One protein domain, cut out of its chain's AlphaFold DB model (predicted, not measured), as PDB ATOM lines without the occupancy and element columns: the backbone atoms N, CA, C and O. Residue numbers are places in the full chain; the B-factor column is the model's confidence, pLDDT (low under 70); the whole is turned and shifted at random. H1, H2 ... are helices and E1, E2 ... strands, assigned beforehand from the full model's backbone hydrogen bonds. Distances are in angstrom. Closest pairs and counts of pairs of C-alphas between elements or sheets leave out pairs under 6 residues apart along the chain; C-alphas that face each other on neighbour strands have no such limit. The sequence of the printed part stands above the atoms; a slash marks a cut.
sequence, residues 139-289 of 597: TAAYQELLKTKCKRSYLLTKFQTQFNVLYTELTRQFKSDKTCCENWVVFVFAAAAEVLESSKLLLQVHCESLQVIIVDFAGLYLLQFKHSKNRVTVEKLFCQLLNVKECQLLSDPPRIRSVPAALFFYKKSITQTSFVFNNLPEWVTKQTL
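What this domain is: This is residues 139 to 289 of the 597 residues of the protein "SF3 helicase domain-containing protein" of Streptococcus pyogenes (UniProt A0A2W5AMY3). A twisted sheet of five strands is sandwiched between helices: H4 and H5 cover one face, H2 and H6 cross the other. H1 hangs off one end of this three-layered body beyond H2, and H7 sits at the other end, packed on H6. The printed part has 151 residues, with seven named helices and five named strands in the order H1 H2 H3 E1 H4 E2 E3 H5 E4 H6 E5 H7. The sheet runs E4 E1 E3 E2 E5, antiparallel throughout, and the class is mixed, helices and strands. The whole is compact, with a radius of gyration of the C-alphas of 14.4 A and spans of 44 by 31 by 30 A.

Where its parts are: H1, residues 139 to 147, begins with C-alpha 139 at (214.169, 232.102, 275.440) and is 12.5 A long from first to last C-alpha. H2, residues 151 to 163, measures 18.2 A, and H3, residues 167 to 170, 5.4 A. E1, residues 181 to 189, is 22.6 A long and begins with C-alpha 181 at (209.624, 205.214, 257.498). H4, residues 193 to 205, measures 20.6 A. E2, residues 207 to 215, at 21.5 A, and E3, residues 218 to 229, at 22.6 A, form a hairpin; E3 bends by 112 degrees at residue 226. H5, residues 231 to 242, is 16.2 A long, and E4, residues 249 to 252, 9.8 A. H6, residues 259 to 270, measures 16.3 A, and E5, residues 274 to 277, 10.0 A. H7, residues 282 to 288, is 10.1 A long and ends with C-alpha 288 at (219.862, 215.071, 241.018).

How they stand to each other: The sheet is twisted, with C-alphas up to 4.1 A off its best plane; E4 and E5 are its edge strands. Between E4 and E1, N 187 and O 250 are within hydrogen-bond range at 2.8 A. Between E1 and E3 the same holds for N 186 and O 221, 2.9 A; between E3 and E2 for N 213 and O 220, 2.8 A; and between E2 and E5 for N 212 and O 275, 2.8 A. E1, H4, E2 and E3, H5, E4 are split strand-helix-strand units, each with another strand between its two strands in the sheet and a right-handed crossover. H2 is on the sheet at a height of 8.8 A and runs across the strands, at 75 degrees to E3 on the local plane. On the same face, H6 has a height of 11.1 A and runs across the strands, at 70 degrees to E2 on the local plane. H4 and H5 are on the opposite face: H4, at a height of 9.0 A, runs along the strands, and H5, at 8.0 A, slantwise to them. H4 and H5 touch at a steep tilt of 55 degrees, through residues 241 to 242 of H5 alone; their closest C-alphas, of Val 195 and Leu 242, are 5.9 A apart. H3 only grazes the sheet and only just touches H6, with 3 pairs of C-alphas within 8 A; the closest are those of Leu 170 and Ala 261, 4.9 A. H7 touches H6 about perpendicular, at 86 degrees, with the C-alphas of Ala 262 and Val 284 closest at 4.8 A. H1 is close to but not clearly touching H2, the C-alphas of Leu 145 and Lys 151 being 6.5 A apart. Every O i to N i+4 pair is within hydrogen-bond range in H1, H2, H5 and H6; the figures are 5 of 9 in H4 and 2 of 3 in H7, and H3 is too short for such a pair.

The domain as a whole: The two C-alphas farthest apart, of Lys 147 and Leu 289, are 44.8 A from each other. The printed part has no cut and no long link. The mean pLDDT of the printed part is 87.1, with residue 272 alone under 70.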
ATOM      1  N   THR A 139     215.193 232.088 274.386       73.50
ATOM      2  CA  THR A 139     214.169 232.102 275.440       73.50
ATOM      3  C   THR A 139     213.011 233.027 275.068       73.50
ATOM      4  O   THR A 139     211.852 232.647 275.250       73.50
ATOM      5  N   ALA A 140     213.296 234.174 274.443       74.88
ATOM      6  CA  ALA A 140     212.284 235.058 273.868       74.88
ATOM      7  C   ALA A 140     211.502 234.378 272.725       74.88
ATOM      8  O   ALA A 140     210.267 234.377 272.736       74.88
ATOM      9  N   ALA A 141     212.197 233.708 271.795       74.88
ATOM     10  CA  ALA A 141     211.564 232.961 270.703       74.88
ATOM     11  C   ALA A 141     210.679 231.800 271.205       74.88
ATOM     12  O   ALA A 141     209.593 231.545 270.673       74.88
ATOM     13  N   TYR A 142     211.102 231.115 272.270       80.00
ATOM     14  CA  TYR A 142     210.306 230.075 272.921       80.00
ATOM     15  C   TYR A 142     209.044 230.641 273.590       80.00
ATOM     16  O   TYR A 142     207.958 230.067 273.467       80.00
ATOM     17  N   GLN A 143     209.151 231.788 274.264       78.06
ATOM     18  CA  GLN A 143     208.001 232.463 274.869       78.06
ATOM     19  C   GLN A 143     206.982 232.923 273.814       78.06
ATOM     20  O   GLN A 143     205.775 232.833 274.050       78.06
ATOM     21  N   GLU A 144     207.435 233.371 272.641       80.62
ATOM     22  CA  GLU A 144     206.568 233.743 271.515       80.62
ATOM     23  C   GLU A 144     205.792 232.531 270.963       80.62
ATOM     24  O   GLU A 144     204.576 232.595 270.742       80.62
ATOM     25  N   LEU A 145     206.463 231.379 270.843       83.81
ATOM     26  CA  LEU A 145     205.828 230.118 270.454       83.81
ATOM     27  C   LEU A 145     204.742 229.688 271.456       83.81
ATOM     28  O   LEU A 145     203.667 229.237 271.050       83.81
ATOM     29  N   LEU A 146     204.994 229.832 272.763       81.62
ATOM     30  CA  LEU A 146     204.034 229.455 273.806       81.62
ATOM     31  C   LEU A 146     202.788 230.350 273.839       81.62
ATOM     32  O   LEU A 146     201.706 229.854 274.156       81.62
ATOM     33  N   LYS A 147     202.919 231.633 273.484       82.81
ATOM     34  CA  LYS A 147     201.805 232.600 273.439       82.81
ATOM     35  C   LYS A 147     200.847 232.371 272.260       82.81
ATOM     36  O   LYS A 147     199.738 232.906 272.252       82.81
ATOM     37  N   THR A 148     201.242 231.580 271.264       84.69
ATOM     38  CA  THR A 148     200.490 231.432 270.013       84.69
ATOM     39  C   THR A 148     199.397 230.357 270.098       84.69
ATOM     40  O   THR A 148     199.621 229.247 270.579       84.69
ATOM     41  N   LYS A 149     198.201 230.657 269.560       77.94
ATOM     42  CA  LYS A 149     197.028 229.753 269.579       77.94
ATOM     43  C   LYS A 149     197.230 228.465 268.768       77.94
ATOM     44  O   LYS A 149     196.800 227.401 269.201       77.94
ATOM     45  N   CYS A 150     197.872 228.551 267.600       84.88
ATOM     46  CA  CYS A 150     198.178 227.396 266.751       84.88
ATOM     47  C   CYS A 150     199.689 227.257 266.550       84.88
ATOM     48  O   CYS A 150     200.281 227.896 265.679       84.88
ATOM     49  N   LYS A 151     200.308 226.383 267.347       85.81
ATOM     50  CA  LYS A 151     201.764 226.170 267.347       85.81
ATOM     51  C   LYS A 151     202.276 225.630 266.005       85.81
ATOM     52  O   LYS A 151     203.275 226.116 265.496       85.81
ATOM     53  N   ARG A 152     201.547 224.696 265.374       86.50
ATOM     54  CA  ARG A 152     201.933 224.117 264.071       86.50
ATOM     55  C   ARG A 152     201.946 225.160 262.950       86.50
ATOM     56  O   ARG A 152     202.911 225.212 262.199       86.50
ATOM     57  N   SER A 153     200.909 225.995 262.840       86.12
ATOM     58  CA  SER A 153     200.858 227.054 261.817       86.12
ATOM     59  C   SER A 153     201.983 228.069 262.000       86.12
ATOM     60  O   SER A 153     202.607 228.459 261.020       86.12
ATOM     61  N   TYR A 154     202.293 228.429 263.246       89.62
ATOM     62  CA  TYR A 154     203.401 229.326 263.561       89.62
ATOM     63  C   TYR A 154     204.761 228.753 263.133       89.62
ATOM     64  O   TYR A 154     205.536 229.445 262.476       89.62
ATOM     65  N   LEU A 155     205.026 227.471 263.424       88.88
ATOM     66  CA  LEU A 155     206.252 226.795 262.981       88.88
ATOM     67  C   LEU A 155     206.370 226.742 261.451       88.88
ATOM     68  O   LEU A 155     207.455 226.957 260.921       88.88
ATOM     69  N   LEU A 156     205.264 226.504 260.738       89.56
ATOM     70  CA  LEU A 156     205.247 226.509 259.269       89.56
ATOM     71  C   LEU A 156     205.571 227.896 258.694       89.56
ATOM     72  O   LEU A 156     206.334 227.990 257.735       89.56
ATOM     73  N   THR A 157     205.039 228.968 259.288       88.19
ATOM     74  CA  THR A 157     205.358 230.342 258.874       88.19
ATOM     75  C   THR A 157     206.822 230.680 259.146       88.19
ATOM     76  O   THR A 157     207.494 231.200 258.259       88.19
ATOM     77  N   LYS A 158     207.353 230.334 260.327       89.56
ATOM     78  CA  LYS A 158     208.773 230.554 260.648       89.56
ATOM     79  C   LYS A 158     209.696 229.775 259.710       89.56
ATOM     80  O   LYS A 158     210.664 230.343 259.205       89.56
ATOM     81  N   PHE A 159     209.349 228.527 259.396       91.00
ATOM     82  CA  PHE A 159     210.057 227.732 258.396       91.00
ATOM     83  C   PHE A 159     210.095 228.440 257.035       91.00
ATOM     84  O   PHE A 159     211.163 228.591 256.444       91.00
ATOM     85  N   GLN A 160     208.944 228.928 256.563       90.62
ATOM     86  CA  GLN A 160     208.851 229.627 255.283       90.62
ATOM     87  C   GLN A 160     209.725 230.886 255.255       90.62
ATOM     88  O   GLN A 160     210.408 231.119 254.263       90.62
ATOM     89  N   THR A 161     209.756 231.661 256.342       88.69
ATOM     90  CA  THR A 161     210.590 232.871 256.424       88.69
ATOM     91  C   THR A 161     212.092 232.580 256.475       88.69
ATOM     92  O   THR A 161     212.870 233.352 255.929       88.69
ATOM     93  N   GLN A 162     212.515 231.478 257.106       87.81
ATOM     94  CA  GLN A 162     213.939 231.146 257.266       87.81
ATOM     95  C   GLN A 162     214.524 230.429 256.041       87.81
ATOM     96  O   GLN A 162     215.672 230.663 255.668       87.81
ATOM     97  N   PHE A 163     213.745 229.551 255.402       85.94
ATOM     98  CA  PHE A 163     214.224 228.705 254.303       85.94
ATOM     99  C   PHE A 163     213.710 229.131 252.922       85.94
ATOM    100  O   PHE A 163     214.146 228.550 251.928       85.94
ATOM    101  N   ASN A 164     212.833 230.142 252.846       86.75
ATOM    102  CA  ASN A 164     212.200 230.648 251.618       86.75
ATOM    103  C   ASN A 164     211.462 229.572 250.797       86.75
ATOM    104  O   ASN A 164     211.299 229.710 249.587       86.75
ATOM    105  N   VAL A 165     211.026 228.489 251.448       88.25
ATOM    106  CA  VAL A 165     210.320 227.350 250.839       88.25
ATOM    107  C   VAL A 165     209.210 226.898 251.780       88.25
ATOM    108  O   VAL A 165     209.342 226.994 253.003       88.25
ATOM    109  N   LEU A 166     208.103 226.392 251.237       89.69
ATOM    110  CA  LEU A 166     207.033 225.838 252.059       89.69
ATOM    111  C   LEU A 166     207.439 224.460 252.599       89.69
ATOM    112  O   LEU A 166     207.811 223.560 251.849       89.69
ATOM    113  N   TYR A 167     207.286 224.236 253.905       89.50
ATOM    114  CA  TYR A 167     207.593 222.932 254.519       89.50
ATOM    115  C   TYR A 167     206.809 221.779 253.868       89.50
ATOM    116  O   TYR A 167     207.305 220.661 253.720       89.50
ATOM    117  N   THR A 168     205.579 222.059 253.433       88.94
ATOM    118  CA  THR A 168     204.707 221.106 252.742       88.94
ATOM    119  C   THR A 168     205.159 220.783 251.322       88.94
ATOM    120  O   THR A 168     204.691 219.782 250.790       88.94
ATOM    121  N   GLU A 169     206.042 221.567 250.700       88.06
ATOM    122  CA  GLU A 169     206.650 221.234 249.403       88.06
ATOM    123  C   GLU A 169     207.765 220.200 249.562       88.06
ATOM    124  O   GLU A 169     207.911 219.321 248.714       88.06
ATOM    125  N   LEU A 170     208.497 220.244 250.678       88.69
ATOM    126  CA  LEU A 170     209.571 219.293 250.978       88.69
ATOM    127  C   LEU A 170     209.048 217.977 251.566       88.69
ATOM    128  O   LEU A 170     209.657 216.920 251.385       88.69
ATOM    129  N   THR A 171     207.909 218.019 252.261       91.06
ATOM    130  CA  THR A 171     207.385 216.891 253.044       91.06
ATOM    131  C   THR A 171     206.007 216.419 252.580       91.06
ATOM    132  O   THR A 171     205.234 217.144 251.947       91.06
ATOM    133  N   ARG A 172     205.685 215.153 252.860       87.81
ATOM    134  CA  ARG A 172     204.333 214.592 252.722       87.81
ATOM    135  C   ARG A 172     203.781 214.295 254.109       87.81
ATOM    136  O   ARG A 172     204.519 213.895 254.998       87.81
ATOM    137  N   GLN A 173     202.473 214.422 254.281       82.94
ATOM    138  CA  GLN A 173     201.843 214.139 255.567       82.94
ATOM    139  C   GLN A 173     201.497 212.654 255.678       82.94
ATOM    140  O   GLN A 173     200.871 212.082 254.781       82.94
ATOM    141  N   PHE A 174     201.860 212.029 256.795       79.81
ATOM    142  CA  PHE A 174     201.269 210.751 257.178       79.81
ATOM    143  C   PHE A 174     199.935 210.961 257.887       79.81
ATOM    144  O   PHE A 174     199.794 211.848 258.724       79.81
ATOM    145  N   LYS A 175     198.958 210.102 257.561       73.44
ATOM    146  CA  LYS A 175     197.656 210.052 258.246       73.44
ATOM    147  C   LYS A 175     197.743 209.412 259.637       73.44
ATOM    148  O   LYS A 175     196.863 209.639 260.456       73.44
ATOM    149  N   SER A 176     198.765 208.588 259.887       85.25
ATOM    150  CA  SER A 176     198.989 207.908 261.165       85.25
ATOM    151  C   SER A 176     200.409 208.149 261.660       85.25
ATOM    152  O   SER A 176     201.369 207.939 260.919       85.25
ATOM    153  N   ASP A 177     200.540 208.502 262.936       86.00
ATOM    154  CA  ASP A 177     201.836 208.726 263.591       86.00
ATOM    155  C   ASP A 177     202.601 207.424 263.872       86.00
ATOM    156  O   ASP A 177     203.777 207.453 264.234       86.00
ATOM    157  N   LYS A 178     201.945 206.269 263.685       86.25
ATOM    158  CA  LYS A 178     202.538 204.936 263.863       86.25
ATOM    159  C   LYS A 178     203.172 204.372 262.591       86.25
ATOM    160  O   LYS A 178     203.835 203.344 262.675       86.25
ATOM    161  N   THR A 179     202.989 205.017 261.439       85.81
ATOM    162  CA  THR A 179     203.586 204.563 260.178       85.81
ATOM    163  C   THR A 179     205.108 204.690 260.241       85.81
ATOM    164  O   THR A 179     205.633 205.783 260.459       85.81
ATOM    165  N   CYS A 180     205.815 203.577 260.043       87.81
ATOM    166  CA  CYS A 180     207.273 203.554 260.025       87.81
ATOM    167  C   CYS A 180     207.816 203.997 258.660       87.81
ATOM    168  O   CYS A 180     207.312 203.591 257.614       87.81
ATOM    169  N   CYS A 181     208.864 204.816 258.677       88.44
ATOM    170  CA  CYS A 181     209.624 205.214 257.498       88.44
ATOM    171  C   CYS A 181     211.111 205.320 257.851       88.44
ATOM    172  O   CYS A 181     211.470 205.591 258.999       88.44
ATOM    173  N   GLU A 182     211.972 205.086 256.869       91.12
ATOM    174  CA  GLU A 182     213.426 205.223 257.010       91.12
ATOM    175  C   GLU A 182     213.864 206.679 256.853       91.12
ATOM    176  O   GLU A 182     214.700 207.154 257.618       91.12
ATOM    177  N   ASN A 183     213.244 207.401 255.913       92.38
ATOM    178  CA  ASN A 183     213.578 208.782 255.587       92.38
ATOM    179  C   ASN A 183     212.659 209.772 256.314       92.38
ATOM    180  O   ASN A 183     211.434 209.656 256.235       92.38
ATOM    181  N   TRP A 184     213.243 210.779 256.962       94.00
ATOM    182  CA  TRP A 184     212.522 211.795 257.732       94.00
ATOM    183  C   TRP A 184     213.066 213.197 257.481       94.00
ATOM    184  O   TRP A 184     214.274 213.385 257.348       94.00
ATOM    185  N   VAL A 185     212.163 214.180 257.462       94.19
ATOM    186  CA  VAL A 185     212.508 215.601 257.523       94.19
ATOM    187  C   VAL A 185     212.001 216.152 258.846       94.19
ATOM    188  O   VAL A 185     210.797 216.143 259.121       94.19
ATOM    189  N   VAL A 186     212.921 216.630 259.676       94.25
ATOM    190  CA  VAL A 186     212.603 217.186 260.993       94.25
ATOM    191  C   VAL A 186     213.019 218.646 261.027       94.25
ATOM    192  O   VAL A 186     214.155 218.977 260.708       94.25
ATOM    193  N   PHE A 187     212.096 219.520 261.405       94.19
ATOM    194  CA  PHE A 187     212.368 220.926 261.668       94.19
ATOM    195  C   PHE A 187     212.208 221.207 263.160       94.19
ATOM    196  O   PHE A 187     211.213 220.805 263.764       94.19
ATOM    197  N   VAL A 188     213.188 221.895 263.735       92.81
ATOM    198  CA  VAL A 188     213.266 222.250 265.153       92.81
ATOM    199  C   VAL A 188     213.374 223.761 265.275       92.81
ATOM    200  O   VAL A 188     214.180 224.373 264.577       92.81
ATOM    201  N   PHE A 189     212.600 224.357 266.182       90.50
ATOM    202  CA  PHE A 189     212.595 225.801 266.420       90.50
ATOM    203  C   PHE A 189     212.786 226.154 267.901       90.50
ATOM    204  O   PHE A 189     212.215 225.511 268.785       90.50
ATOM    205  N   ALA A 190     213.532 227.230 268.161       87.44
ATOM    206  CA  ALA A 190     213.851 227.738 269.498       87.44
ATOM    207  C   ALA A 190     214.622 226.720 270.360       87.44
ATOM    208  O   ALA A 190     214.254 226.447 271.503       87.44
ATOM    209  N   ALA A 191     215.687 226.151 269.790       86.69
ATOM    210  CA  ALA A 191     216.655 225.321 270.506       86.69
ATOM    211  C   ALA A 191     217.967 226.094 270.722       86.69
ATOM    212  O   ALA A 191     218.315 226.965 269.924       86.69
ATOM    213  N   ALA A 192     218.695 225.779 271.797       85.81
ATOM    214  CA  ALA A 192     219.989 226.396 272.073       85.81
ATOM    215  C   ALA A 192     221.005 226.045 270.969       85.81
ATOM    216  O   ALA A 192     221.118 224.881 270.576       85.81
ATOM    217  N   ALA A 193     221.752 227.041 270.483       84.50
ATOM    218  CA  ALA A 193     222.674 226.881 269.355       84.50
ATOM    219  C   ALA A 193     223.756 225.818 269.619       84.50
ATOM    220  O   ALA A 193     224.031 224.992 268.754       84.50
ATOM    221  N   GLU A 194     224.297 225.769 270.840       86.44
ATOM    222  CA  GLU A 194     225.278 224.757 271.264       86.44
ATOM    223  C   GLU A 194     224.724 223.331 271.146       86.44
ATOM    224  O   GLU A 194     225.405 222.406 270.699       86.44
ATOM    225  N   VAL A 195     223.448 223.160 271.494       87.44
ATOM    226  CA  VAL A 195     222.768 221.867 271.442       87.44
ATOM    227  C   VAL A 195     222.489 221.467 269.989       87.44
ATOM    228  O   VAL A 195     222.734 220.319 269.616       87.44
ATOM    229  N   LEU A 196     222.067 222.411 269.139       88.12
ATOM    230  CA  LEU A 196     221.911 222.185 267.696       88.12
ATOM    231  C   LEU A 196     223.243 221.788 267.038       88.12
ATOM    232  O   LEU A 196     223.272 220.844 266.247       88.12
ATOM    233  N   GLU A 197     224.348 222.433 267.403       88.25
ATOM    234  CA  GLU A 197     225.685 222.089 266.911       88.25
ATOM    235  C   GLU A 197     226.133 220.695 267.377       88.25
ATOM    236  O   GLU A 197     226.526 219.862 266.556       88.25
ATOM    237  N   SER A 198     225.967 220.377 268.666       87.69
ATOM    238  CA  SER A 198     226.303 219.051 269.209       87.69
ATOM    239  C   SER A 198     225.488 217.911 268.572       87.69
ATOM    240  O   SER A 198     225.982 216.789 268.404       87.69
ATOM    241  N   SER A 199     224.259 218.200 268.127       89.69
ATOM    242  CA  SER A 199     223.365 217.216 267.507       89.69
ATOM    243  C   SER A 199     223.927 216.601 266.221       89.69
ATOM    244  O   SER A 199     223.597 215.455 265.900       89.69
ATOM    245  N   LYS A 200     224.834 217.311 265.526       89.12
ATOM    246  CA  LYS A 200     225.517 216.832 264.315       89.12
ATOM    247  C   LYS A 200     226.313 215.553 264.554       89.12
ATOM    248  O   LYS A 200     226.412 214.741 263.639       89.12
ATOM    249  N   LEU A 201     226.875 215.376 265.753       88.44
ATOM    250  CA  LEU A 201     227.641 214.185 266.134       88.44
ATOM    251  C   LEU A 201     226.735 213.119 266.764       88.44
ATOM    252  O   LEU A 201     226.818 211.946 266.406       88.44
ATOM    253  N   LEU A 202     225.820 213.525 267.650       88.88
ATOM    254  CA  LEU A 202     224.949 212.599 268.387       88.88
ATOM    255  C   LEU A 202     224.018 211.791 267.469       88.88
ATOM    256  O   LEU A 202     223.788 210.603 267.697       88.88
ATOM    257  N   LEU A 203     223.502 212.405 266.399       89.38
ATOM    258  CA  LEU A 203     222.581 211.740 265.472       89.38
ATOM    259  C   LEU A 203     223.264 210.708 264.554       89.38
ATOM    260  O   LEU A 203     222.585 209.809 264.053       89.38
ATOM    261  N   GLN A 204     224.590 210.764 264.380       88.50
ATOM    262  CA  GLN A 204     225.334 209.860 263.485       88.50
ATOM    263  C   GLN A 204     225.230 208.392 263.905       88.50
ATOM    264  O   GLN A 204     225.208 207.493 263.066       88.50
ATOM    265  N   VAL A 205     225.094 208.123 265.207       88.50
ATOM    266  CA  VAL A 205     224.960 206.753 265.726       88.50
ATOM    267  C   VAL A 205     223.690 206.082 265.183       88.50
ATOM    268  O   VAL A 205     223.690 204.884 264.879       88.50
ATOM    269  N   HIS A 206     222.622 206.861 264.997       87.44
ATOM    270  CA  HIS A 206     221.297 206.378 264.613       87.44
ATOM    271  C   HIS A 206     221.016 206.421 263.103       87.44
ATOM    272  O   HIS A 206     220.072 205.762 262.651       87.44
ATOM    273  N   CYS A 207     221.796 207.185 262.339       89.06
ATOM    274  CA  CYS A 207     221.541 207.471 260.929       89.06
ATOM    275  C   CYS A 207     222.569 206.810 260.006       89.06
ATOM    276  O   CYS A 207     223.732 206.637 260.361       89.06
ATOM    277  N   GLU A 208     222.114 206.418 258.822       89.88
ATOM    278  CA  GLU A 208     222.958 205.963 257.716       89.88
ATOM    279  C   GLU A 208     223.397 207.151 256.854       89.88
ATOM    280  O   GLU A 208     224.577 207.282 256.544       89.88
ATOM    281  N   SER A 209     222.472 208.070 256.558       89.44
ATOM    282  CA  SER A 209     222.764 209.383 255.979       89.44
ATOM    283  C   SER A 209     222.104 210.490 256.795       89.44
ATOM    284  O   SER A 209     221.009 210.323 257.349       89.44
ATOM    285  N   LEU A 210     222.793 211.625 256.907       91.62
ATOM    286  CA  LEU A 210     222.309 212.777 257.655       91.62
ATOM    287  C   LEU A 210     222.764 214.074 256.989       91.62
ATOM    288  O   LEU A 210     223.947 214.258 256.724       91.62
ATOM    289  N   GLN A 211     221.826 214.997 256.798       91.88
ATOM    290  CA  GLN A 211     222.104 216.387 256.461       91.88
ATOM    291  C   GLN A 211     221.460 217.301 257.506       91.88
ATOM    292  O   GLN A 211     220.270 217.180 257.796       91.88
ATOM    293  N   VAL A 212     222.247 218.224 258.058       91.62
ATOM    294  CA  VAL A 212     221.826 219.198 259.071       91.62
ATOM    295  C   VAL A 212     222.057 220.609 258.545       91.62
ATOM    296  O   VAL A 212     223.167 220.957 258.144       91.62
ATOM    297  N   ILE A 213     221.015 221.434 258.573       91.38
ATOM    298  CA  ILE A 213     221.048 222.845 258.187       91.38
ATOM    299  C   ILE A 213     220.618 223.660 259.402       91.38
ATOM    300  O   ILE A 213     219.479 223.534 259.846       91.38
ATOM    301  N   ILE A 214     221.515 224.480 259.944       89.81
ATOM    302  CA  ILE A 214     221.246 225.308 261.125       89.81
ATOM    303  C   ILE A 214     221.164 226.766 260.684       89.81
ATOM    304  O   ILE A 214     222.014 227.234 259.929       89.81
ATOM    305  N   VAL A 215     220.121 227.459 261.134       86.88
ATOM    306  CA  VAL A 215     219.913 228.893 260.920       86.88
ATOM    307  C   VAL A 215     219.455 229.482 262.252       86.88
ATOM    308  O   VAL A 215     218.370 229.154 262.733       86.88
ATOM    309  N   ASP A 216     220.292 230.323 262.854       85.38
ATOM    310  CA  ASP A 216     220.082 230.923 264.175       85.38
ATOM    311  C   ASP A 216     219.752 229.869 265.256       85.38
ATOM    312  O   ASP A 216     220.556 228.991 265.559       85.38
ATOM    313  N   PHE A 217     218.546 229.929 265.825       86.50
ATOM    314  CA  PHE A 217     218.016 229.009 266.837       86.50
ATOM    315  C   PHE A 217     217.074 227.942 266.242       86.50
ATOM    316  O   PHE A 217     216.209 227.399 266.942       86.50
ATOM    317  N   ALA A 218     217.199 227.658 264.941       89.75
ATOM    318  CA  ALA A 218     216.416 226.657 264.227       89.75
ATOM    319  C   ALA A 218     217.298 225.665 263.452       89.75
ATOM    320  O   ALA A 218     218.357 226.008 262.929       89.75
ATOM    321  N   GLY A 219     216.836 224.417 263.358       91.12
ATOM    322  CA  GLY A 219     217.544 223.332 262.678       91.12
ATOM    323  C   GLY A 219     216.623 222.540 261.758       91.12
ATOM    324  O   GLY A 219     215.544 222.114 262.169       91.12
ATOM    325  N   LEU A 220     217.048 222.327 260.513       93.38
ATOM    326  CA  LEU A 220     216.403 221.453 259.538       93.38
ATOM    327  C   LEU A 220     217.274 220.219 259.296       93.38
ATOM    328  O   LEU A 220     218.440 220.326 258.918       93.38
ATOM    329  N   TYR A 221     216.679 219.048 259.482       93.62
ATOM    330  CA  TYR A 221     217.340 217.756 259.414       93.62
ATOM    331  C   TYR A 221     216.710 216.915 258.311       93.62
ATOM    332  O   TYR A 221     215.497 216.705 258.314       93.62
ATOM    333  N   LEU A 222     217.533 216.393 257.407       93.50
ATOM    334  CA  LEU A 222     217.173 215.315 256.494       93.50
ATOM    335  C   LEU A 222     217.905 214.050 256.946       93.50
ATOM    336  O   LEU A 222     219.133 214.018 256.991       93.50
ATOM    337  N   LEU A 223     217.142 213.027 257.320       92.62
ATOM    338  CA  LEU A 223     217.640 211.831 257.997       92.62
ATOM    339  C   LEU A 223     217.246 210.583 257.215       92.62
ATOM    340  O   LEU A 223     216.084 210.456 256.825       92.62
ATOM    341  N   GLN A 224     218.166 209.632 257.107       92.62
ATOM    342  CA  GLN A 224     217.882 208.233 256.799       92.62
ATOM    343  C   GLN A 224     218.319 207.394 257.999       92.62
ATOM    344  O   GLN A 224     219.505 207.326 258.326       92.62
ATOM    345  N   PHE A 225     217.370 206.802 258.720       92.12
ATOM    346  CA  PHE A 225     217.682 205.959 259.875       92.12
ATOM    347  C   PHE A 225     218.116 204.557 259.442       92.12
ATOM    348  O   PHE A 225     217.538 203.996 258.519       92.12
ATOM    349  N   LYS A 226     219.047 203.949 260.192       89.50
ATOM    350  CA  LYS A 226     219.470 202.544 259.992       89.50
ATOM    351  C   LYS A 226     218.327 201.537 260.175       89.50
ATOM    352  O   LYS A 226     218.335 200.455 259.604       89.50
ATOM    353  N   HIS A 227     217.351 201.890 261.008       90.00
ATOM    354  CA  HIS A 227     216.134 201.116 261.240       90.00
ATOM    355  C   HIS A 227     214.931 202.038 261.098       90.00
ATOM    356  O   HIS A 227     214.956 203.160 261.612       90.00
ATOM    357  N   SER A 228     213.873 201.575 260.431       88.94
ATOM    358  CA  SER A 228     212.677 202.380 260.187       88.94
ATOM    359  C   SER A 228     212.035 202.835 261.506       88.94
ATOM    360  O   SER A 228     211.803 202.032 262.412       88.94
ATOM    361  N   LYS A 229     211.711 204.127 261.606       91.19
ATOM    362  CA  LYS A 229     211.111 204.756 262.797       91.19
ATOM    363  C   LYS A 229     209.753 205.364 262.463       91.19
ATOM    364  O   LYS A 229     209.505 205.743 261.319       91.19
ATOM    365  N   ASN A 230     208.868 205.459 263.452       91.75
ATOM    366  CA  ASN A 230     207.590 206.167 263.332       91.75
ATOM    367  C   ASN A 230     207.678 207.581 263.934       91.75
ATOM    368  O   ASN A 230     208.632 207.882 264.656       91.75
ATOM    369  N   ARG A 231     206.682 208.442 263.677       91.00
ATOM    370  CA  ARG A 231     206.725 209.863 264.075       91.00
ATOM    371  C   ARG A 231     206.991 210.037 265.572       91.00
ATOM    372  O   ARG A 231     207.896 210.765 265.956       91.00
ATOM    373  N   VAL A 232     206.278 209.272 266.401       92.00
ATOM    374  CA  VAL A 232     206.394 209.324 267.868       92.00
ATOM    375  C   VAL A 232     207.810 208.985 268.338       92.00
ATOM    376  O   VAL A 232     208.343 209.622 269.241       92.00
ATOM    377  N   THR A 233     208.447 207.975 267.739       92.19
ATOM    378  CA  THR A 233     209.828 207.609 268.092       92.19
ATOM    379  C   THR A 233     210.850 208.646 267.639       92.19
ATOM    380  O   THR A 233     211.841 208.857 268.335       92.19
ATOM    381  N   VAL A 234     210.607 209.308 266.505       92.38
ATOM    382  CA  VAL A 234     211.461 210.398 266.018       92.38
ATOM    383  C   VAL A 234     211.340 211.610 266.938       92.38
ATOM    384  O   VAL A 234     212.356 212.124 267.388       92.38
ATOM    385  N   GLU A 235     210.125 212.020 267.298       92.38
ATOM    386  CA  GLU A 235     209.906 213.159 268.197       92.38
ATOM    387  C   GLU A 235     210.511 212.920 269.579       92.38
ATOM    388  O   GLU A 235     211.232 213.778 270.076       92.38
ATOM    389  N   LYS A 236     210.335 211.729 270.165       93.00
ATOM    390  CA  LYS A 236     210.971 211.381 271.448       93.00
ATOM    391  C   LYS A 236     212.496 211.456 271.392       93.00
ATOM    392  O   LYS A 236     213.103 211.983 272.321       93.00
ATOM    393  N   LEU A 237     213.101 210.965 270.308       91.94
ATOM    394  CA  LEU A 237     214.547 211.044 270.101       91.94
ATOM    395  C   LEU A 237     215.016 212.504 270.056       91.94
ATOM    396  O   LEU A 237     215.970 212.859 270.739       91.94
ATOM    397  N   PHE A 238     214.333 213.353 269.285       92.38
ATOM    398  CA  PHE A 238     214.692 214.767 269.151       92.38
ATOM    399  C   PHE A 238     214.450 215.564 270.438       92.38
ATOM    400  O   PHE A 238     215.300 216.365 270.815       92.38
ATOM    401  N   CYS A 239     213.351 215.308 271.150       91.88
ATOM    402  CA  CYS A 239     213.079 215.917 272.453       91.88
ATOM    403  C   CYS A 239     214.169 215.574 273.477       91.88
ATOM    404  O   CYS A 239     214.630 216.459 274.192       91.88
ATOM    405  N   GLN A 240     214.616 214.314 273.519       91.19
ATOM    406  CA  GLN A 240     215.664 213.870 274.440       91.19
ATOM    407  C   GLN A 240     217.044 214.428 274.069       91.19
ATOM    408  O   GLN A 240     217.774 214.865 274.952       91.19
ATOM    409  N   LEU A 241     217.406 214.419 272.781       88.44
ATOM    410  CA  LEU A 241     218.722 214.876 272.323       88.44
ATOM    411  C   LEU A 241     218.883 216.394 272.408       88.44
ATOM    412  O   LEU A 241     219.956 216.869 272.763       88.44
ATOM    413  N   LEU A 242     217.836 217.146 272.062       86.69
ATOM    414  CA  LEU A 242     217.903 218.605 271.989       86.69
ATOM    415  C   LEU A 242     217.351 219.308 273.236       86.69
ATOM    416  O   LEU A 242     217.373 220.535 273.298       86.69
ATOM    417  N   ASN A 243     216.839 218.550 274.211       87.50
ATOM    418  CA  ASN A 243     216.134 219.068 275.386       87.50
ATOM    419  C   ASN A 243     214.988 220.040 275.016       87.50
ATOM    420  O   ASN A 243     214.811 221.099 275.620       87.50
ATOM    421  N   VAL A 244     214.219 219.683 273.981       87.62
ATOM    422  CA  VAL A 244     213.081 220.462 273.455       87.62
ATOM    423  C   VAL A 244     211.758 219.743 273.707       87.62
ATOM    424  O   VAL A 244     211.720 218.534 273.923       87.62
ATOM    425  N   LYS A 245     210.642 220.479 273.661       87.31
ATOM    426  CA  LYS A 245     209.292 219.897 273.747       87.31
ATOM    427  C   LYS A 245     208.752 219.567 272.356       87.31
ATOM    428  O   LYS A 245     209.045 220.269 271.394       87.31
ATOM    429  N   GLU A 246     207.840 218.596 272.273       84.50
ATOM    430  CA  GLU A 246     207.179 218.188 271.015       84.50
ATOM    431  C   GLU A 246     206.548 219.369 270.260       84.50
ATOM    432  O   GLU A 246     206.531 219.410 269.035       84.50
ATOM    433  N   CYS A 247     206.091 220.401 270.977       85.00
ATOM    434  CA  CYS A 247     205.497 221.584 270.364       85.00
ATOM    435  C   CYS A 247     206.471 222.493 269.593       85.00
ATOM    436  O   CYS A 247     206.011 223.463 268.998       85.00
ATOM    437  N   GLN A 248     207.776 222.218 269.643       88.00
ATOM    438  CA  GLN A 248     208.839 222.917 268.909       88.00
ATOM    439  C   GLN A 248     209.253 222.185 267.623       88.00
ATOM    440  O   GLN A 248     210.117 222.677 266.897       88.00
ATOM    441  N   LEU A 249     208.661 221.015 267.354       92.00
ATOM    442  CA  LEU A 249     209.055 220.116 266.276       92.00
ATOM    443  C   LEU A 249     208.003 220.067 265.161       92.00
ATOM    444  O   LEU A 249     206.796 220.063 265.408       92.00
ATOM    445  N   LEU A 250     208.473 219.957 263.919       92.00
ATOM    446  CA  LEU A 250     207.702 219.426 262.796       92.00
ATOM    447  C   LEU A 250     208.430 218.199 262.257       92.00
ATOM    448  O   LEU A 250     209.580 218.300 261.835       92.00
ATOM    449  N   SER A 251     207.764 217.048 262.271       92.25
ATOM    450  CA  SER A 251     208.343 215.779 261.840       92.25
ATOM    451  C   SER A 251     207.445 215.117 260.788       92.25
ATOM    452  O   SER A 251     206.380 214.563 261.069       92.25
ATOM    453  N   ASP A 252     207.858 215.193 259.528       93.38
ATOM    454  CA  ASP A 252     207.107 214.642 258.405       93.38
ATOM    455  C   ASP A 252     208.073 213.945 257.423       93.38
ATOM    456  O   ASP A 252     209.215 214.373 257.240       93.38
ATOM    457  N   PRO A 253     207.670 212.829 256.794       91.19
ATOM    458  CA  PRO A 253     208.508 212.150 255.810       91.19
ATOM    459  C   PRO A 253     208.712 213.018 254.551       91.19
ATOM    460  O   PRO A 253     207.798 213.749 254.147       91.19
ATOM    461  N   PRO A 254     209.866 212.920 253.866       91.44
ATOM    462  CA  PRO A 254     210.131 213.695 252.659       91.44
ATOM    463  C   PRO A 254     209.218 213.294 251.496       91.44
ATOM    464  O   PRO A 254     208.751 212.151 251.387       91.44
ATOM    465  N   ARG A 255     209.007 214.225 250.560       88.81
ATOM    466  CA  ARG A 255     208.443 213.921 249.237       88.81
ATOM    467  C   ARG A 255     209.507 213.271 248.356       88.81
ATOM    468  O   ARG A 255     210.042 213.894 247.452       88.81
ATOM    469  N   ILE A 256     209.744 211.984 248.588       84.94
ATOM    470  CA  ILE A 256     210.797 211.192 247.931       84.94
ATOM    471  C   ILE A 256     210.730 211.243 246.396       84.94
ATOM    472  O   ILE A 256     211.752 211.043 245.772       84.94
ATOM    473  N   ARG A 257     209.570 211.504 245.771       80.75
ATOM    474  CA  ARG A 257     209.400 211.603 244.301       80.75
ATOM    475  C   ARG A 257     209.468 213.034 243.739       80.75
ATOM    476  O   ARG A 257     209.227 213.228 242.554       80.75
ATOM    477  N   SER A 258     209.670 214.044 244.583       85.31
ATOM    478  CA  SER A 258     209.620 215.447 244.169       85.31
ATOM    479  C   SER A 258     211.013 215.950 243.805       85.31
ATOM    480  O   SER A 258     211.832 216.201 244.689       85.31
ATOM    481  N   VAL A 259     211.235 216.180 242.507       83.31
ATOM    482  CA  VAL A 259     212.492 216.741 241.988       83.31
ATOM    483  C   VAL A 259     212.829 218.095 242.634       83.31
ATOM    484  O   VAL A 259     213.962 218.251 243.087       83.31
ATOM    485  N   PRO A 260     211.889 219.055 242.799       84.94
ATOM    486  CA  PRO A 260     212.176 220.296 243.525       84.94
ATOM    487  C   PRO A 260     212.640 220.079 244.973       84.94
ATOM    488  O   PRO A 260     213.541 220.777 245.435       84.94
ATOM    489  N   ALA A 261     212.072 219.095 245.682       87.38
ATOM    490  CA  ALA A 261     212.488 218.777 247.047       87.38
ATOM    491  C   ALA A 261     213.903 218.178 247.085       87.38
ATOM    492  O   ALA A 261     214.706 218.572 247.929       87.38
ATOM    493  N   ALA A 262     214.238 217.281 246.148       87.88
ATOM    494  CA  ALA A 262     215.592 216.741 246.008       87.88
ATOM    495  C   ALA A 262     216.612 217.849 245.682       87.88
ATOM    496  O   ALA A 262     217.641 217.965 246.350       87.88
ATOM    497  N   LEU A 263     216.291 218.722 244.718       87.56
ATOM    498  CA  LEU A 263     217.137 219.851 244.328       87.56
ATOM    499  C   LEU A 263     217.357 220.851 245.468       87.56
ATOM    500  O   LEU A 263     218.448 221.407 245.574       87.56
ATOM    501  N   PHE A 264     216.368 221.074 246.339       89.69
ATOM    502  CA  PHE A 264     216.527 221.936 247.512       89.69
ATOM    503  C   PHE A 264     217.630 221.421 248.448       89.69
ATOM    504  O   PHE A 264     218.560 222.165 248.774       89.69
ATOM    505  N   PHE A 265     217.563 220.146 248.841       89.75
ATOM    506  CA  PHE A 265     218.548 219.534 249.741       89.75
ATOM    507  C   PHE A 265     219.927 219.404 249.087       89.75
ATOM    508  O   PHE A 265     220.938 219.686 249.730       89.75
ATOM    509  N   TYR A 266     219.966 219.088 247.791       88.62
ATOM    510  CA  TYR A 266     221.196 219.038 247.002       88.62
ATOM    511  C   TYR A 266     221.863 220.416 246.845       88.62
ATOM    512  O   TYR A 266     223.056 220.587 247.083       88.62
ATOM    513  N   LYS A 267     221.100 221.470 246.530       87.69
ATOM    514  CA  LYS A 267     221.640 222.838 246.455       87.69
ATOM    515  C   LYS A 267     222.188 223.296 247.810       87.69
ATOM    516  O   LYS A 267     223.229 223.954 247.875       87.69
ATOM    517  N   LYS A 268     221.502 222.932 248.899       86.25
ATOM    518  CA  LYS A 268     221.940 223.214 250.271       86.25
ATOM    519  C   LYS A 268     223.142 222.379 250.711       86.25
ATOM    520  O   LYS A 268     223.860 222.850 251.584       86.25
ATOM    521  N   SER A 269     223.403 221.207 250.125       84.31
ATOM    522  CA  SER A 269     224.637 220.450 250.394       84.31
ATOM    523  C   SER A 269     225.852 221.048 249.687       84.31
ATOM    524  O   SER A 269     226.941 221.030 250.245       84.31
ATOM    525  N   ILE A 270     225.672 221.604 248.484       82.38
ATOM    526  CA  ILE A 270     226.760 222.248 247.726       82.38
ATOM    527  C   ILE A 270     227.141 223.600 248.336       82.38
ATOM    528  O   ILE A 270     228.314 223.954 248.428       82.38
ATOM    529  N   THR A 271     226.144 224.376 248.757       74.94
ATOM    530  CA  THR A 271     226.383 225.633 249.472       74.94
ATOM    531  C   THR A 271     226.867 225.251 250.874       74.94
ATOM    532  O   THR A 271     226.067 224.665 251.589       74.94
ATOM    533  N   GLN A 272     228.109 225.550 251.291       62.75
ATOM    534  CA  GLN A 272     228.766 225.122 252.563       62.75
ATOM    535  C   GLN A 272     228.069 225.538 253.894       62.75
ATOM    536  O   GLN A 272     228.686 225.654 254.946       62.75
ATOM    537  N   THR A 273     226.763 225.775 253.868       73.81
ATOM    538  CA  THR A 273     225.872 226.123 254.981       73.81
ATOM    539  C   THR A 273     225.194 224.902 255.610       73.81
ATOM    540  O   THR A 273     224.409 225.057 256.543       73.81
ATOM    541  N   SER A 274     225.463 223.688 255.115       83.69
ATOM    542  CA  SER A 274     224.935 222.451 255.693       83.69
ATOM    543  C   SER A 274     226.034 221.449 256.025       83.69
ATOM    544  O   SER A 274     227.054 221.362 255.346       83.69
ATOM    545  N   PHE A 275     225.812 220.693 257.094       87.06
ATOM    546  CA  PHE A 275     226.656 219.581 257.503       87.06
ATOM    547  C   PHE A 275     226.079 218.285 256.929       87.06
ATOM    548  O   PHE A 275     224.903 218.000 257.152       87.06
ATOM    549  N   VAL A 276     226.887 217.501 256.210       87.06
ATOM    550  CA  VAL A 276     226.484 216.213 255.622       87.06
ATOM    551  C   VAL A 276     227.373 215.101 256.172       87.06
ATOM    552  O   VAL A 276     228.595 215.206 256.142       87.06
ATOM    553  N   PHE A 277     226.752 214.032 256.662       85.31
ATOM    554  CA  PHE A 277     227.401 212.819 257.147       85.31
ATOM    555  C   PHE A 277     227.147 211.654 256.176       85.31
ATOM    556  O   PHE A 277     226.008 211.429 255.759       85.31
ATOM    557  N   ASN A 278     228.211 210.912 255.850       84.56
ATOM    558  CA  ASN A 278     228.297 209.899 254.789       84.56
ATOM    559  C   ASN A 278     228.014 210.448 253.384       84.56
ATOM    560  O   ASN A 278     228.942 210.877 252.714       84.56
ATOM    561  N   ASN A 279     226.758 210.425 252.940       83.69
ATOM    562  CA  ASN A 279     226.298 210.889 251.629       83.69
ATOM    563  C   ASN A 279     224.854 211.391 251.755       83.69
ATOM    564  O   ASN A 279     224.200 211.131 252.760       83.69
ATOM    565  N   LEU A 280     224.329 212.087 250.742       85.06
ATOM    566  CA  LEU A 280     222.891 212.373 250.689       85.06
ATOM    567  C   LEU A 280     222.083 211.072 250.521       85.06
ATOM    568  O   LEU A 280     222.586 210.132 249.898       85.06
ATOM    569  N   PRO A 281     220.833 211.012 251.020       86.94
ATOM    570  CA  PRO A 281     219.976 209.845 250.837       86.94
ATOM    571  C   PRO A 281     219.840 209.443 249.363       86.94
ATOM    572  O   PRO A 281     219.747 210.304 248.486       86.94
ATOM    573  N   GLU A 282     219.734 208.136 249.102       82.81
ATOM    574  CA  GLU A 282     219.715 207.554 247.747       82.81
ATOM    575  C   GLU A 282     218.635 208.167 246.834       82.81
ATOM    576  O   GLU A 282     218.799 208.294 245.622       82.81
ATOM    577  N   TRP A 283     217.507 208.583 247.410       85.88
ATOM    578  CA  TRP A 283     216.432 209.204 246.643       85.88
ATOM    579  C   TRP A 283     216.763 210.618 246.153       85.88
ATOM    580  O   TRP A 283     216.242 211.028 245.116       85.88
ATOM    581  N   VAL A 284     217.610 211.355 246.881       85.44
ATOM    582  CA  VAL A 284     218.068 212.688 246.475       85.44
ATOM    583  C   VAL A 284     219.052 212.534 245.326       85.44
ATOM    584  O   VAL A 284     218.861 213.147 244.281       85.44
ATOM    585  N   THR A 285     220.045 211.656 245.486       82.75
ATOM    586  CA  THR A 285     221.091 211.428 244.480       82.75
ATOM    587  C   THR A 285     220.517 210.913 243.161       82.75
ATOM    588  O   THR A 285     220.840 211.467 242.113       82.75
ATOM    589  N   LYS A 286     219.583 209.950 243.194       79.69
ATOM    590  CA  LYS A 286     218.885 209.449 241.992       79.69
ATOM    591  C   LYS A 286     218.137 210.530 241.210       79.69
ATOM    592  O   LYS A 286     217.961 210.387 240.009       79.69
ATOM    593  N   GLN A 287     217.659 211.583 241.873       76.00
ATOM    594  CA  GLN A 287     216.885 212.655 241.230       76.00
ATOM    595  C   GLN A 287     217.725 213.856 240.814       76.00
ATOM    596  O   GLN A 287     217.250 214.686 240.042       76.00
ATOM    597  N   THR A 288     218.942 213.974 241.339       76.38
ATOM    598  CA  THR A 288     219.862 215.071 241.018       76.38
ATOM    599  C   THR A 288     220.935 214.671 240.009       76.38
ATOM    600  O   THR A 288     221.592 215.551 239.458       76.38
ATOM    601  N   LEU A 289     221.126 213.371 239.756       72.81
ATOM    602  CA  LEU A 289     221.988 212.866 238.688       72.81
ATOM    603  C   LEU A 289     221.290 213.017 237.329       72.81
ATOM    604  O   LEU A 289     220.166 212.562 237.131       72.81
TER     605      LEU A 289